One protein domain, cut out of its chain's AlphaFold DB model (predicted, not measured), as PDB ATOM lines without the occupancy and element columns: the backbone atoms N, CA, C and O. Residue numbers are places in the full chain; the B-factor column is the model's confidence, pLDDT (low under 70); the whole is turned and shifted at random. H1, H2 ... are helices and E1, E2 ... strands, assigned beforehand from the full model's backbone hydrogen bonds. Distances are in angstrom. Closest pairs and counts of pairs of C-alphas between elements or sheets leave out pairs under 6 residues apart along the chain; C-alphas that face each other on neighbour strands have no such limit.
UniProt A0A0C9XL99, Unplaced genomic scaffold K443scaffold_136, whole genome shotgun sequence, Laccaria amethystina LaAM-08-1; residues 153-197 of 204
ATOM      1  N   HIS A 153       5.591  13.867  27.100       62.16
ATOM      2  CA  HIS A 153       5.171  13.270  28.344       62.16
ATOM      3  C   HIS A 153       3.709  13.678  28.532       62.16
ATOM      4  O   HIS A 153       3.376  14.823  28.841       62.16
ATOM      5  N   LYS A 154       2.820  12.736  28.215       68.25
ATOM      6  CA  LYS A 154       1.397  12.823  28.518       68.25
ATOM      7  C   LYS A 154       1.219  12.225  29.898       68.25
ATOM      8  O   LYS A 154       1.583  11.072  30.110       68.25
ATOM      9  N   PHE A 155       0.653  12.991  30.811       72.25
ATOM     10  CA  PHE A 155       0.236  12.484  32.110       72.25
ATOM     11  C   PHE A 155      -1.271  12.666  32.252       72.25
ATOM     12  O   PHE A 155      -1.895  13.481  31.563       72.25
ATOM     13  N   PHE A 156      -1.860  11.847  33.113       76.25
ATOM     14  CA  PHE A 156      -3.293  11.824  33.348       76.25
ATOM     15  C   PHE A 156      -3.562  12.285  34.772       76.25
ATOM     16  O   PHE A 156      -2.974  11.765  35.716       76.25
ATOM     17  N   ILE A 157      -4.455  13.254  34.918       80.00
ATOM     18  CA  ILE A 157      -4.974  13.678  36.214       80.00
ATOM     19  C   ILE A 157      -6.313  12.982  36.400       80.00
ATOM     20  O   ILE A 157      -7.214  13.160  35.580       80.00
ATOM     21  N   MET A 158      -6.434  12.200  37.469       80.81
ATOM     22  CA  MET A 158      -7.694  11.593  37.893       80.81
ATOM     23  C   MET A 158      -8.229  12.363  39.095       80.81
ATOM     24  O   MET A 158      -7.501  12.549  40.068       80.81
ATOM     25  N   PHE A 159      -9.482  12.809  39.041       79.94
ATOM     26  CA  PHE A 159     -10.104  13.521  40.155       79.94
ATOM     27  C   PHE A 159     -11.580  13.152  40.313       79.94
ATOM     28  O   PHE A 159     -12.270  12.829  39.345       79.94
ATOM     29  N   TRP A 160     -12.065  13.212  41.551       83.19
ATOM     30  CA  TRP A 160     -13.457  12.956  41.909       83.19
ATOM     31  C   TRP A 160     -14.141  14.276  42.247       83.19
ATOM     32  O   TRP A 160     -13.694  14.999  43.133       83.19
ATOM     33  N   ARG A 161     -15.236  14.605  41.552       78.19
ATOM     34  CA  ARG A 161     -16.049  15.789  41.891       78.19
ATOM     35  C   ARG A 161     -16.982  15.545  43.075       78.19
ATOM     36  O   ARG A 161     -17.368  16.500  43.745       78.19
ATOM     37  N   GLN A 162     -17.403  14.297  43.268       76.62
ATOM     38  CA  GLN A 162     -18.359  13.871  44.287       76.62
ATOM     39  C   GLN A 162     -17.974  12.480  44.795       76.62
ATOM     40  O   GLN A 162     -17.531  11.634  44.013       76.62
ATOM     41  N   ASP A 163     -18.178  12.246  46.089       75.88
ATOM     42  CA  ASP A 163     -17.935  10.945  46.707       75.88
ATOM     43  C   ASP A 163     -18.862   9.882  46.099       75.88
ATOM     44  O   ASP A 163     -20.071  10.076  45.978       75.88
ATOM     45  N   GLY A 164     -18.285   8.749  45.690       79.81
ATOM     46  CA  GLY A 164     -19.022   7.633  45.086       79.81
ATOM     47  C   GLY A 164     -19.285   7.743  43.579       79.81
ATOM     48  O   GLY A 164     -19.805   6.794  42.996       79.81
ATOM     49  N   ALA A 165     -18.901   8.845  42.923       82.12
ATOM     50  CA  ALA A 165     -18.963   8.965  41.464       82.12
ATOM     51  C   ALA A 165     -17.705   8.382  40.775       82.12
ATOM     52  O   ALA A 165     -16.642   8.299  41.397       82.12
ATOM     53  N   PRO A 166     -17.776   7.995  39.487       81.75
ATOM     54  CA  PRO A 166     -16.587   7.660  38.705       81.75
ATOM     55  C   PRO A 166     -15.619   8.855  38.584       81.75
ATOM     56  O   PRO A 166     -16.085   9.988  38.444       81.75
ATOM     57  N   PRO A 167     -14.290   8.631  38.606       81.50
ATOM     58  CA  PRO A 167     -13.314   9.704  38.442       81.50
ATOM     59  C   PRO A 167     -13.337  10.282  37.025       81.50
ATOM     60  O   PRO A 167     -13.415   9.547  36.038       81.50
ATOM     61  N   GLU A 168     -13.173  11.596  36.921       80.62
ATOM     62  CA  GLU A 168     -12.886  12.266  35.658       80.62
ATOM     63  C   GLU A 168     -11.384  12.194  35.366       80.62
ATOM     64  O   GLU A 168     -10.553  12.401  36.253       80.62
ATOM     65  N   VAL A 169     -11.034  11.898  34.111       77.44
ATOM     66  CA  VAL A 169      -9.642  11.763  33.663       77.44
ATOM     67  C   VAL A 169      -9.311  12.875  32.674       77.44
ATOM     68  O   VAL A 169      -9.940  12.993  31.622       77.44
ATOM     69  N   LEU A 170      -8.296  13.677  32.988       79.25
ATOM     70  CA  LEU A 170      -7.787  14.731  32.115       79.25
ATOM     71  C   LEU A 170      -6.394  14.371  31.622       79.25
ATOM     72  O   LEU A 170      -5.472  14.206  32.416       79.25
ATOM     73  N   SER A 171      -6.237  14.281  30.303       76.38
ATOM     74  CA  SER A 171      -4.922  14.190  29.683       76.38
ATOM     75  C   SER A 171      -4.301  15.578  29.604       76.38
ATOM     76  O   SER A 171      -4.886  16.515  29.055       76.38
ATOM     77  N   VAL A 172      -3.101  15.708  30.155       72.69
ATOM     78  CA  VAL A 172      -2.333  16.945  30.100       72.69
ATOM     79  C   VAL A 172      -1.031  16.672  29.375       72.69
ATOM     80  O   VAL A 172      -0.322  15.695  29.621       72.69
ATOM     81  N   GLN A 173      -0.759  17.540  28.414       70.12
ATOM     82  CA  GLN A 173       0.443  17.499  27.611       70.12
ATOM     83  C   GLN A 173       1.476  18.412  28.275       70.12
ATOM     84  O   GLN A 173       1.258  19.623  28.313       70.12
ATOM     85  N   VAL A 174       2.573  17.864  28.816       64.88
ATOM     86  CA  VAL A 174       3.667  18.716  29.316       64.88
ATOM     87  C   VAL A 174       4.365  19.325  28.110       64.88
ATOM     88  O   VAL A 174       4.943  18.610  27.289       64.88
ATOM     89  N   SER A 175       4.341  20.645  28.007       58.94
ATOM     90  CA  SER A 175       5.226  21.389  27.119       58.94
ATOM     91  C   SER A 175       6.364  21.974  27.953       58.94
ATOM     92  O   SER A 175       6.192  23.037  28.535       58.94
ATOM     93  N   GLN A 176       7.499  21.262  27.982       60.12
ATOM     94  CA  GLN A 176       8.786  21.648  28.593       60.12
ATOM     95  C   GLN A 176       8.784  21.834  30.129       60.12
ATOM     96  O   GLN A 176       7.812  22.277  30.726       60.12
ATOM     97  N   GLY A 177       9.893  21.473  30.789       60.41
ATOM     98  CA  GLY A 177      10.076  21.678  32.237       60.41
ATOM     99  C   GLY A 177       9.721  20.495  33.147       60.41
ATOM    100  O   GLY A 177       9.521  20.690  34.339       60.41
ATOM    101  N   TRP A 178       9.652  19.268  32.621       55.81
ATOM    102  CA  TRP A 178       9.625  18.063  33.462       55.81
ATOM    103  C   TRP A 178      10.965  17.892  34.206       55.81
ATOM    104  O   TRP A 178      12.003  18.121  33.582       55.81
ATOM    105  N   PRO A 179      10.992  17.460  35.484       58.19
ATOM    106  CA  PRO A 179       9.867  17.097  36.360       58.19
ATOM    107  C   PRO A 179       9.233  18.279  37.114       58.19
ATOM    108  O   PRO A 179       8.226  18.101  37.789       58.19
ATOM    109  N   THR A 180       9.774  19.488  36.987       64.56
ATOM    110  CA  THR A 180       9.383  20.702  37.733       64.56
ATOM    111  C   THR A 180       8.086  21.367  37.244       64.56
ATOM    112  O   THR A 180       7.829  22.539  37.533       64.56
ATOM    113  N   TRP A 181       7.265  20.649  36.477       68.19
ATOM    114  CA  TRP A 181       6.030  21.188  35.923       68.19
ATOM    115  C   TRP A 181       5.021  21.439  37.052       68.19
ATOM    116  O   TRP A 181       4.903  20.659  37.996       68.19
ATOM    117  N   THR A 182       4.271  22.535  36.962       67.12
ATOM    118  CA  THR A 182       3.230  22.861  37.949       67.12
ATOM    119  C   THR A 182       1.882  23.028  37.260       67.12
ATOM    120  O   THR A 182       1.801  23.553  36.150       67.12
ATOM    121  N   LEU A 183       0.790  22.625  37.921       68.06
ATOM    122  CA  LEU A 183      -0.581  22.776  37.398       68.06
ATOM    123  C   LEU A 183      -0.925  24.226  37.022       68.06
ATOM    124  O   LEU A 183      -1.690  24.452  36.085       68.06
ATOM    125  N   ALA A 184      -0.308  25.200  37.697       66.06
ATOM    126  CA  ALA A 184      -0.433  26.624  37.397       66.06
ATOM    127  C   ALA A 184       0.040  26.995  35.977       66.06
ATOM    128  O   ALA A 184      -0.468  27.945  35.389       66.06
ATOM    129  N   GLN A 185       0.974  26.232  35.402       64.69
ATOM    130  CA  GLN A 185       1.498  26.466  34.053       64.69
ATOM    131  C   GLN A 185       0.535  25.988  32.951       64.69
ATOM    132  O   GLN A 185       0.761  26.278  31.778       64.69
ATOM    133  N   CYS A 186      -0.556  25.288  33.297       69.94
ATOM    134  CA  CYS A 186      -1.553  24.814  32.339       69.94
ATOM    135  C   CYS A 186      -2.952  25.401  32.625       69.94
ATOM    136  O   CYS A 186      -3.802  24.728  33.219       69.94
ATOM    137  N   PRO A 187      -3.242  26.631  32.157       67.69
ATOM    138  CA  PRO A 187      -4.502  27.315  32.460       67.69
ATOM    139  C   PRO A 187      -5.740  26.538  31.985       67.69
ATOM    140  O   PRO A 187      -6.739  26.478  32.693       67.69
ATOM    141  N   LYS A 188      -5.648  25.829  30.849       71.12
ATOM    142  CA  LYS A 188      -6.736  24.979  30.325       71.12
ATOM    143  C   LYS A 188      -7.105  23.821  31.253       71.12
ATOM    144  O   LYS A 188      -8.254  23.387  31.281       71.12
ATOM    145  N   THR A 189      -6.127  23.280  31.973       69.25
ATOM    146  CA  THR A 189      -6.348  22.192  32.932       69.25
ATOM    147  C   THR A 189      -6.968  22.743  34.210       69.25
ATOM    148  O   THR A 189      -7.897  22.146  34.748       69.25
ATOM    149  N   LEU A 190      -6.514  23.919  34.646       71.06
ATOM    150  CA  LEU A 190      -7.020  24.603  35.833       71.06
ATOM    151  C   LEU A 190      -8.491  25.023  35.673       71.06
ATOM    152  O   LEU A 190      -9.292  24.797  36.578       71.06
ATOM    153  N   GLU A 191      -8.885  25.523  34.497       72.81
ATOM    154  CA  GLU A 191     -10.291  25.825  34.179       72.81
ATOM    155  C   GLU A 191     -11.202  24.593  34.294       72.81
ATOM    156  O   GLU A 191     -12.307  24.683  34.828       72.81
ATOM    157  N   LYS A 192     -10.743  23.423  33.831       72.06
ATOM    158  CA  LYS A 192     -11.533  22.179  33.875       72.06
ATOM    159  C   LYS A 192     -11.661  21.591  35.277       72.06
ATOM    160  O   LYS A 192     -12.693  20.994  35.606       72.06
ATOM    161  N   LEU A 193     -10.612  21.744  36.078       70.69
ATOM    162  CA  LEU A 193     -10.563  21.278  37.459       70.69
ATOM    163  C   LEU A 193     -11.431  22.144  38.391       70.69
ATOM    164  O   LEU A 193     -11.987  21.633  39.360       70.69
ATOM    165  N   GLY A 194     -11.665  23.407  38.027       66.56
ATOM    166  CA  GLY A 194     -12.526  24.325  38.766       66.56
ATOM    167  C   GLY A 194     -11.803  24.985  39.942       66.56
ATOM    168  O   GLY A 194     -10.941  24.409  40.591       66.56
ATOM    169  N   THR A 195     -12.170  26.231  40.232       57.41
ATOM    170  CA  THR A 195     -11.498  27.142  41.180       57.41
ATOM    171  C   THR A 195     -11.606  26.755  42.658       57.41
ATOM    172  O   THR A 195     -11.136  27.495  43.521       57.41
ATOM    173  N   LYS A 196     -12.237  25.622  42.988       55.62
ATOM    174  CA  LYS A 196     -12.251  25.119  44.363       55.62
ATOM    175  C   LYS A 196     -10.915  24.437  44.607       55.62
ATOM    176  O   LYS A 196     -10.704  23.347  44.094       55.62
ATOM    177  N   ALA A 197     -10.047  25.152  45.326       49.09
ATOM    178  CA  ALA A 197      -8.746  24.740  45.842       49.09
ATOM    179  C   ALA A 197      -8.536  23.221  45.774       49.09
ATOM    180  O   ALA A 197      -9.023  22.478  46.625       49.09
TER     181      ALA A 197
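What this domain is: This is residues 153 to 197 of the 204 residues of an uncharacterized protein of Laccaria amethystina LaAM-08-1 (UniProt A0A0C9XL99). A long, narrow hairpin of two antiparallel strands, E1 and E2, makes the longest axis, and after E2 the chain folds back through a wide loop, residues 174 to 186, to bring one short helix, H1, alongside the hairpin, nearer to E2 than to E1. The packing of H1 is slight. The printed part has 45 residues, with two named strands and one named helix in the order E1, E2, H1; the class is mixed, helices and strands, with under half of the residues in named elements. The whole is only just loose, close to compact, with a radius of gyration of the C-alphas of 11.6 A, and elongated, spanning 35 by 20 by 15 A.

How they stand to each other: E1, residues 154 to 159, and E2, residues 168 to 173, form an antiparallel hairpin, with 154 degrees between their directions. C-alphas 156 and 171 face each other at 4.7 A. N 157 and O 170 are within hydrogen-bond range at 2.9 A, as are N 155 and O 172 at 3.1 A. H1, residues 187 to 193, comes closest to E2 at the C-alphas of Val 172 and Thr 189, 7.2 A apart. H1 is only just apart from E1, the closest C-alphas being 8.2 A apart. In H1, 2 of 3 O i to N i+4 pairs are within hydrogen-bond range.

Where its parts are: E1 begins at C-alpha 154, (1.397, 12.823, 28.518), and is 16.4 A long. E2 is also 16.4 A long, ending at C-alpha 173, (0.443, 17.499, 27.611). H1 is 9.9 A long and ends at C-alpha 193, (-10.563, 21.278, 37.459).

The domain as a whole: The C-alphas of Gly 164 and Gln 176 are the two farthest apart, 35.2 A. The printed part has no cut. The link from E1 to E2 is short, and that from E2 to H1 is long, with 13 residues. The mean pLDDT of the printed part is 70.3; residues 153 to 154, 174 to 187, 189 and 194 to 197 are under 70.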